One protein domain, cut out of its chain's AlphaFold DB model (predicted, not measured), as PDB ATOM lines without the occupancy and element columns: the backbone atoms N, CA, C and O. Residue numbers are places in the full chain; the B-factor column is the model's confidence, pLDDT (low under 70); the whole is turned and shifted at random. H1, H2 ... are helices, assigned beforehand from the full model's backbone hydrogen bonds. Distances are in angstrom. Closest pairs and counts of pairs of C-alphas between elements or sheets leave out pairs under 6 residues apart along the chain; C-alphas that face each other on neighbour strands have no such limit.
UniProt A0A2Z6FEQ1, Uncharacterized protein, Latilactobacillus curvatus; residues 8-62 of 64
ATOM      1  N   LYS A   8     152.615 186.300 202.090       81.00
ATOM      2  CA  LYS A   8     153.113 187.367 201.216       81.00
ATOM      3  C   LYS A   8     154.133 188.242 201.950       81.00
ATOM      4  O   LYS A   8     155.183 188.535 201.390       81.00
ATOM      5  N   ALA A   9     153.857 188.597 203.207       81.12
ATOM      6  CA  ALA A   9     154.778 189.367 204.043       81.12
ATOM      7  C   ALA A   9     156.059 188.573 204.346       81.12
ATOM      8  O   ALA A   9     157.156 189.092 204.160       81.12
ATOM      9  N   VAL A  10     155.922 187.292 204.711       82.19
ATOM     10  CA  VAL A  10     157.066 186.392 204.939       82.19
ATOM     11  C   VAL A  10     157.921 186.273 203.675       82.19
ATOM     12  O   VAL A  10     159.128 186.470 203.737       82.19
ATOM     13  N   LYS A  11     157.311 186.046 202.503       82.50
ATOM     14  CA  LYS A  11     158.036 185.951 201.226       82.50
ATOM     15  C   LYS A  11     158.791 187.236 200.879       82.50
ATOM     16  O   LYS A  11     159.920 187.156 200.403       82.50
ATOM     17  N   THR A  12     158.197 188.404 201.122       81.38
ATOM     18  CA  THR A  12     158.855 189.697 200.884       81.38
ATOM     19  C   THR A  12     160.058 189.892 201.803       81.38
ATOM     20  O   THR A  12     161.137 190.221 201.313       81.38
ATOM     21  N   ILE A  13     159.915 189.617 203.103       81.12
ATOM     22  CA  ILE A  13     161.018 189.723 204.070       81.12
ATOM     23  C   ILE A  13     162.142 188.742 203.706       81.12
ATOM     24  O   ILE A  13     163.298 189.143 203.604       81.12
ATOM     25  N   THR A  14     161.815 187.484 203.402       79.81
ATOM     26  CA  THR A  14     162.800 186.481 202.962       79.81
ATOM     27  C   THR A  14     163.528 186.918 201.691       79.81
ATOM     28  O   THR A  14     164.742 186.771 201.586       79.81
ATOM     29  N   ALA A  15     162.812 187.502 200.729       79.94
ATOM     30  CA  ALA A  15     163.403 187.987 199.490       79.94
ATOM     31  C   ALA A  15     164.330 189.198 199.700       79.94
ATOM     32  O   ALA A  15     165.261 189.368 198.908       79.94
ATOM     33  N   MET A  16     164.082 190.026 200.720       76.00
ATOM     34  CA  MET A  16     164.962 191.130 201.127       76.00
ATOM     35  C   MET A  16     166.208 190.634 201.868       76.00
ATOM     36  O   MET A  16     167.288 191.166 201.640       76.00
ATOM     37  N   MET A  17     166.075 189.605 202.711       78.06
ATOM     38  CA  MET A  17     167.205 189.012 203.443       78.06
ATOM     39  C   MET A  17     168.089 188.107 202.573       78.06
ATOM     40  O   MET A  17     169.206 187.772 202.959       78.06
ATOM     41  N   ALA A  18     167.606 187.697 201.399       80.31
ATOM     42  CA  ALA A  18     168.380 186.881 200.479       80.31
ATOM     43  C   ALA A  18     169.543 187.676 199.864       80.31
ATOM     44  O   ALA A  18     169.346 188.721 199.237       80.31
ATOM     45  N   VAL A  19     170.752 187.118 199.946       79.12
ATOM     46  CA  VAL A  19     171.889 187.584 199.146       79.12
ATOM     47  C   VAL A  19     171.597 187.281 197.677       79.12
ATOM     48  O   VAL A  19     171.310 186.140 197.310       79.12
ATOM     49  N   ARG A  20     171.668 188.300 196.816       82.12
ATOM     50  CA  ARG A  20     171.469 188.154 195.369       82.12
ATOM     51  C   ARG A  20     172.747 188.525 194.631       82.12
ATOM     52  O   ARG A  20     173.362 189.544 194.935       82.12
ATOM     53  N   LYS A  21     173.102 187.739 193.608       84.81
ATOM     54  CA  LYS A  21     174.267 187.991 192.734       84.81
ATOM     55  C   LYS A  21     174.389 189.452 192.255       84.81
ATOM     56  O   LYS A  21     175.504 189.965 192.299       84.81
ATOM     57  N   PRO A  22     173.300 190.156 191.874       88.44
ATOM     58  CA  PRO A  22     173.391 191.547 191.433       88.44
ATOM     59  C   PRO A  22     173.947 192.512 192.483       88.44
ATOM     60  O   PRO A  22     174.549 193.509 192.110       88.44
ATOM     61  N   TYR A  23     173.791 192.230 193.782       89.00
ATOM     62  CA  TYR A  23     174.339 193.094 194.831       89.00
ATOM     63  C   TYR A  23     175.868 193.028 194.874       89.00
ATOM     64  O   TYR A  23     176.525 194.058 194.997       89.00
ATOM     65  N   LEU A  24     176.438 191.830 194.701       91.88
ATOM     66  CA  LEU A  24     177.888 191.668 194.572       91.88
ATOM     67  C   LEU A  24     178.392 192.296 193.273       91.88
ATOM     68  O   LEU A  24     179.409 192.980 193.287       91.88
ATOM     69  N   GLN A  25     177.658 192.120 192.169       94.12
ATOM     70  CA  GLN A  25     178.024 192.735 190.895       94.12
ATOM     71  C   GLN A  25     178.053 194.263 190.991       94.12
ATOM     72  O   GLN A  25     179.054 194.866 190.626       94.12
ATOM     73  N   ALA A  26     177.024 194.879 191.575       95.69
ATOM     74  CA  ALA A  26     176.982 196.324 191.783       95.69
ATOM     75  C   ALA A  26     178.159 196.826 192.641       95.69
ATOM     76  O   ALA A  26     178.716 197.892 192.372       95.69
ATOM     77  N   ALA A  27     178.578 196.048 193.645       95.56
ATOM     78  CA  ALA A  27     179.766 196.363 194.430       95.56
ATOM     79  C   ALA A  27     181.043 196.316 193.570       95.56
ATOM     80  O   ALA A  27     181.830 197.263 193.607       95.56
ATOM     81  N   TYR A  28     181.232 195.272 192.755       97.19
ATOM     82  CA  TYR A  28     182.374 195.178 191.838       97.19
ATOM     83  C   TYR A  28     182.381 196.299 190.794       97.19
ATOM     84  O   TYR A  28     183.430 196.894 190.554       97.19
ATOM     85  N   ASP A  29     181.225 196.627 190.218       98.06
ATOM     86  CA  ASP A  29     181.081 197.701 189.234       98.06
ATOM     87  C   ASP A  29     181.449 199.057 189.847       98.06
ATOM     88  O   ASP A  29     182.166 199.847 189.233       98.06
ATOM     89  N   THR A  30     181.037 199.296 191.095       97.62
ATOM     90  CA  THR A  30     181.395 200.507 191.842       97.62
ATOM     91  C   THR A  30     182.898 200.568 192.115       97.62
ATOM     92  O   THR A  30     183.526 201.594 191.864       97.62
ATOM     93  N   MET A  31     183.515 199.467 192.561       98.25
ATOM     94  CA  MET A  31     184.970 199.409 192.767       98.25
ATOM     95  C   MET A  31     185.744 199.645 191.464       98.25
ATOM     96  O   MET A  31     186.760 200.338 191.466       98.25
ATOM     97  N   ASN A  32     185.264 199.090 190.348       98.12
ATOM     98  CA  ASN A  32     185.830 199.326 189.022       98.12
ATOM     99  C   ASN A  32     185.727 200.801 188.621       98.12
ATOM    100  O   ASN A  32     186.733 201.388 188.230       98.12
ATOM    101  N   LYS A  33     184.538 201.401 188.755       98.25
ATOM    102  CA  LYS A  33     184.265 202.787 188.356       98.25
ATOM    103  C   LYS A  33     185.053 203.812 189.172       98.25
ATOM    104  O   LYS A  33     185.622 204.728 188.592       98.25
ATOM    105  N   GLU A  34     185.076 203.662 190.492       98.12
ATOM    106  CA  GLU A  34     185.614 204.682 191.403       98.12
ATOM    107  C   GLU A  34     187.103 204.475 191.721       98.12
ATOM    108  O   GLU A  34     187.821 205.432 191.992       98.12
ATOM    109  N   TYR A  35     187.592 203.230 191.674       97.94
ATOM    110  CA  TYR A  35     188.947 202.896 192.128       97.94
ATOM    111  C   TYR A  35     189.782 202.125 191.095       97.94
ATOM    112  O   TYR A  35     190.911 201.742 191.394       97.94
ATOM    113  N   GLY A  36     189.264 201.864 189.889       97.06
ATOM    114  CA  GLY A  36     189.960 201.058 188.875       97.06
ATOM    115  C   GLY A  36     189.991 199.558 189.194       97.06
ATOM    116  O   GLY A  36     190.809 198.817 188.649       97.06
ATOM    117  N   GLY A  37     189.114 199.108 190.094       97.19
ATOM    118  CA  GLY A  37     188.862 197.706 190.414       97.19
ATOM    119  C   GLY A  37     189.233 197.315 191.833       97.19
ATOM    120  O   GLY A  37     189.643 198.142 192.643       97.19
ATOM    121  N   VAL A  38     189.083 196.027 192.153       96.81
ATOM    122  CA  VAL A  38     189.210 195.520 193.533       96.81
ATOM    123  C   VAL A  38     190.568 195.870 194.148       96.81
ATOM    124  O   VAL A  38     190.623 196.379 195.260       96.81
ATOM    125  N   ASN A  39     191.672 195.678 193.418       95.94
ATOM    126  CA  ASN A  39     193.007 196.035 193.918       95.94
ATOM    127  C   ASN A  39     193.164 197.539 194.177       95.94
ATOM    128  O   ASN A  39     193.874 197.924 195.106       95.94
ATOM    129  N   GLY A  40     192.536 198.377 193.353       97.56
ATOM    130  CA  GLY A  40     192.534 199.819 193.550       97.56
ATOM    131  C   GLY A  40     191.691 200.215 194.757       97.56
ATOM    132  O   GLY A  40     192.148 201.005 195.575       97.56
ATOM    133  N   TYR A  41     190.529 199.586 194.949       98.12
ATOM    134  CA  TYR A  41     189.695 199.792 196.134       98.12
ATOM    135  C   TYR A  41     190.417 199.385 197.423       98.12
ATOM    136  O   TYR A  41     190.432 200.147 198.384       98.12
ATOM    137  N   LEU A  42     191.096 198.234 197.439       97.50
ATOM    138  CA  LEU A  42     191.866 197.797 198.604       97.50
ATOM    139  C   LEU A  42     192.961 198.810 198.984       97.50
ATOM    140  O   LEU A  42     193.142 199.102 200.159       97.50
ATOM    141  N   LYS A  43     193.671 199.377 198.002       97.62
ATOM    142  CA  LYS A  43     194.766 200.326 198.261       97.62
ATOM    143  C   LYS A  43     194.289 201.741 198.561       97.62
ATOM    144  O   LYS A  43     194.789 202.372 199.481       97.62
ATOM    145  N   HIS A  44     193.366 202.255 197.758       97.06
ATOM    146  CA  HIS A  44     192.978 203.665 197.763       97.06
ATOM    147  C   HIS A  44     191.659 203.911 198.496       97.06
ATOM    148  O   HIS A  44     191.493 204.966 199.094       97.06
ATOM    149  N   GLY A  45     190.737 202.947 198.480       96.00
ATOM    150  CA  GLY A  45     189.479 203.019 199.227       96.00
ATOM    151  C   GLY A  45     189.643 202.616 200.692       96.00
ATOM    152  O   GLY A  45     189.157 203.312 201.575       96.00
ATOM    153  N   LEU A  46     190.359 201.519 200.955       97.12
ATOM    154  CA  LEU A  46     190.597 201.010 202.314       97.12
ATOM    155  C   LEU A  46     191.957 201.411 202.904       97.12
ATOM    156  O   LEU A  46     192.205 201.155 204.079       97.12
ATOM    157  N   GLY A  47     192.843 202.014 202.107       97.69
ATOM    158  CA  GLY A  47     194.155 202.467 202.577       97.69
ATOM    159  C   GLY A  47     195.173 201.348 202.813       97.69
ATOM    160  O   GLY A  47     196.167 201.579 203.499       97.69
ATOM    161  N   LEU A  48     194.955 200.141 202.277       97.94
ATOM    162  CA  LEU A  48     195.848 199.012 202.531       97.94
ATOM    163  C   LEU A  48     197.184 199.175 201.812       97.94
ATOM    164  O   LEU A  48     197.265 199.409 200.599       97.94
ATOM    165  N   THR A  49     198.256 198.956 202.560       97.75
ATOM    166  CA  THR A  49     199.610 198.922 202.024       97.75
ATOM    167  C   THR A  49     199.897 197.583 201.341       97.75
ATOM    168  O   THR A  49     199.164 196.597 201.450       97.75
ATOM    169  N   LYS A  50     201.032 197.505 200.634       95.94
ATOM    170  CA  LYS A  50     201.521 196.225 200.098       95.94
ATOM    171  C   LYS A  50     201.798 195.203 201.210       95.94
ATOM    172  O   LYS A  50     201.612 194.014 200.969       95.94
ATOM    173  N   ALA A  51     202.242 195.655 202.385       97.38
ATOM    174  CA  ALA A  51     202.516 194.777 203.518       97.38
ATOM    175  C   ALA A  51     201.218 194.148 204.041       97.38
ATOM    176  O   ALA A  51     201.157 192.927 204.170       97.38
ATOM    177  N   ASP A  52     200.159 194.948 204.196       97.75
ATOM    178  CA  ASP A  52     198.841 194.467 204.629       97.75
ATOM    179  C   ASP A  52     198.279 193.429 203.653       97.75
ATOM    180  O   ASP A  52     197.839 192.353 204.050       97.75
ATOM    181  N   LEU A  53     198.361 193.701 202.346       96.06
ATOM    182  CA  LEU A  53     197.896 192.765 201.318       96.06
ATOM    183  C   LEU A  53     198.680 191.448 201.318       96.06
ATOM    184  O   LEU A  53     198.101 190.389 201.076       96.06
ATOM    185  N   ASN A  54     199.987 191.497 201.575       95.38
ATOM    186  CA  ASN A  54     200.800 190.291 201.692       95.38
ATOM    187  C   ASN A  54     200.444 189.504 202.956       95.38
ATOM    188  O   ASN A  54     200.308 188.287 202.882       95.38
ATOM    189  N   GLN A  55     200.218 190.184 204.083       95.69
ATOM    190  CA  GLN A  55     199.763 189.550 205.317       95.69
ATOM    191  C   GLN A  55     198.405 188.860 205.128       95.69
ATOM    192  O   GLN A  55     198.265 187.693 205.487       95.69
ATOM    193  N   LEU A  56     197.436 189.530 204.494       94.50
ATOM    194  CA  LEU A  56     196.133 188.941 204.171       94.50
ATOM    195  C   LEU A  56     196.285 187.695 203.288       94.50
ATOM    196  O   LEU A  56     195.674 186.664 203.558       94.50
ATOM    197  N   LYS A  57     197.136 187.745 202.256       93.62
ATOM    198  CA  LYS A  57     197.414 186.570 201.412       93.62
ATOM    199  C   LYS A  57     198.002 185.417 202.218       93.62
ATOM    200  O   LYS A  57     197.552 184.293 202.042       93.62
ATOM    201  N   THR A  58     198.959 185.683 203.103       94.00
ATOM    202  CA  THR A  58     199.518 184.647 203.979       94.00
ATOM    203  C   THR A  58     198.441 184.032 204.869       94.00
ATOM    204  O   THR A  58     198.424 182.823 205.019       94.00
ATOM    205  N   MET A  59     197.516 184.826 205.413       92.94
ATOM    206  CA  MET A  59     196.451 184.323 206.292       92.94
ATOM    207  C   MET A  59     195.408 183.466 205.564       92.94
ATOM    208  O   MET A  59     194.941 182.474 206.113       92.94
ATOM    209  N   TYR A  60     195.013 183.864 204.351       92.81
ATOM    210  CA  TYR A  60     193.857 183.276 203.664       92.81
ATOM    211  C   TYR A  60     194.213 182.336 202.505       92.81
ATOM    212  O   TYR A  60     193.335 181.625 202.022       92.81
ATOM    213  N   LEU A  61     195.464 182.331 202.031       90.00
ATOM    214  CA  LEU A  61     195.924 181.462 200.935       90.00
ATOM    215  C   LEU A  61     196.879 180.357 201.397       90.00
ATOM    216  O   LEU A  61     197.299 179.540 200.576       90.00
ATOM    217  N   THR A  62     197.224 180.293 202.686       77.06
ATOM    218  CA  THR A  62     197.843 179.087 203.241       77.06
ATOM    219  C   THR A  62     196.865 177.930 203.107       77.06
ATOM    220  O   THR A  62     195.755 177.972 203.633       77.06
TER     221      THR A  62
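What this domain is: This is residues 8 to 62 of the 64 residues of an uncharacterized protein of Latilactobacillus curvatus (UniProt A0A2Z6FEQ1). Four helices are strung along an open, extended arch without a common core: H2, the longest, makes one limb, H3 forms a corner with its far end, and H4 leads away beyond H3. At H2's other end, residues 8 to 26, with H1, stick out free. The printed part has 55 residues, with helices H1, H2, H3, H4 in order and no named strand; the class is all helix. It is extended, with a radius of gyration of the C-alphas of 16.2 A, and flat, spanning 50 by 29 by 15 A.

How they stand to each other: H2, residues 21 to 35, and H3, residues 38 to 45, touch only at the corner; their closest C-alphas, of Tyr 35 and Tyr 41, are 5.1 A apart. They run the same way at a steep tilt of 56 degrees. H4, residues 50 to 61, is near H3, with 7 pairs of C-alphas within 10 A. H1, residues 8 to 17, touches no helix. In H1, H2, H3 and H4 every O i to N i+4 pair is within hydrogen-bond range.

Where its parts are: H2 is 20.9 A long, H4 15.8 A, H1 14.4 A and H3 9.4 A. C-alpha 8 begins H1 at (153.113, 187.367, 201.216); C-alpha 61 ends H4 at (195.924, 181.462, 200.935).

The domain as a whole: The farthest C-alphas, of Lys 8 and Ala 51, are 50.0 A apart. The printed part has no cut, its three links are tight, and no printed residue is under 70 in pLDDT.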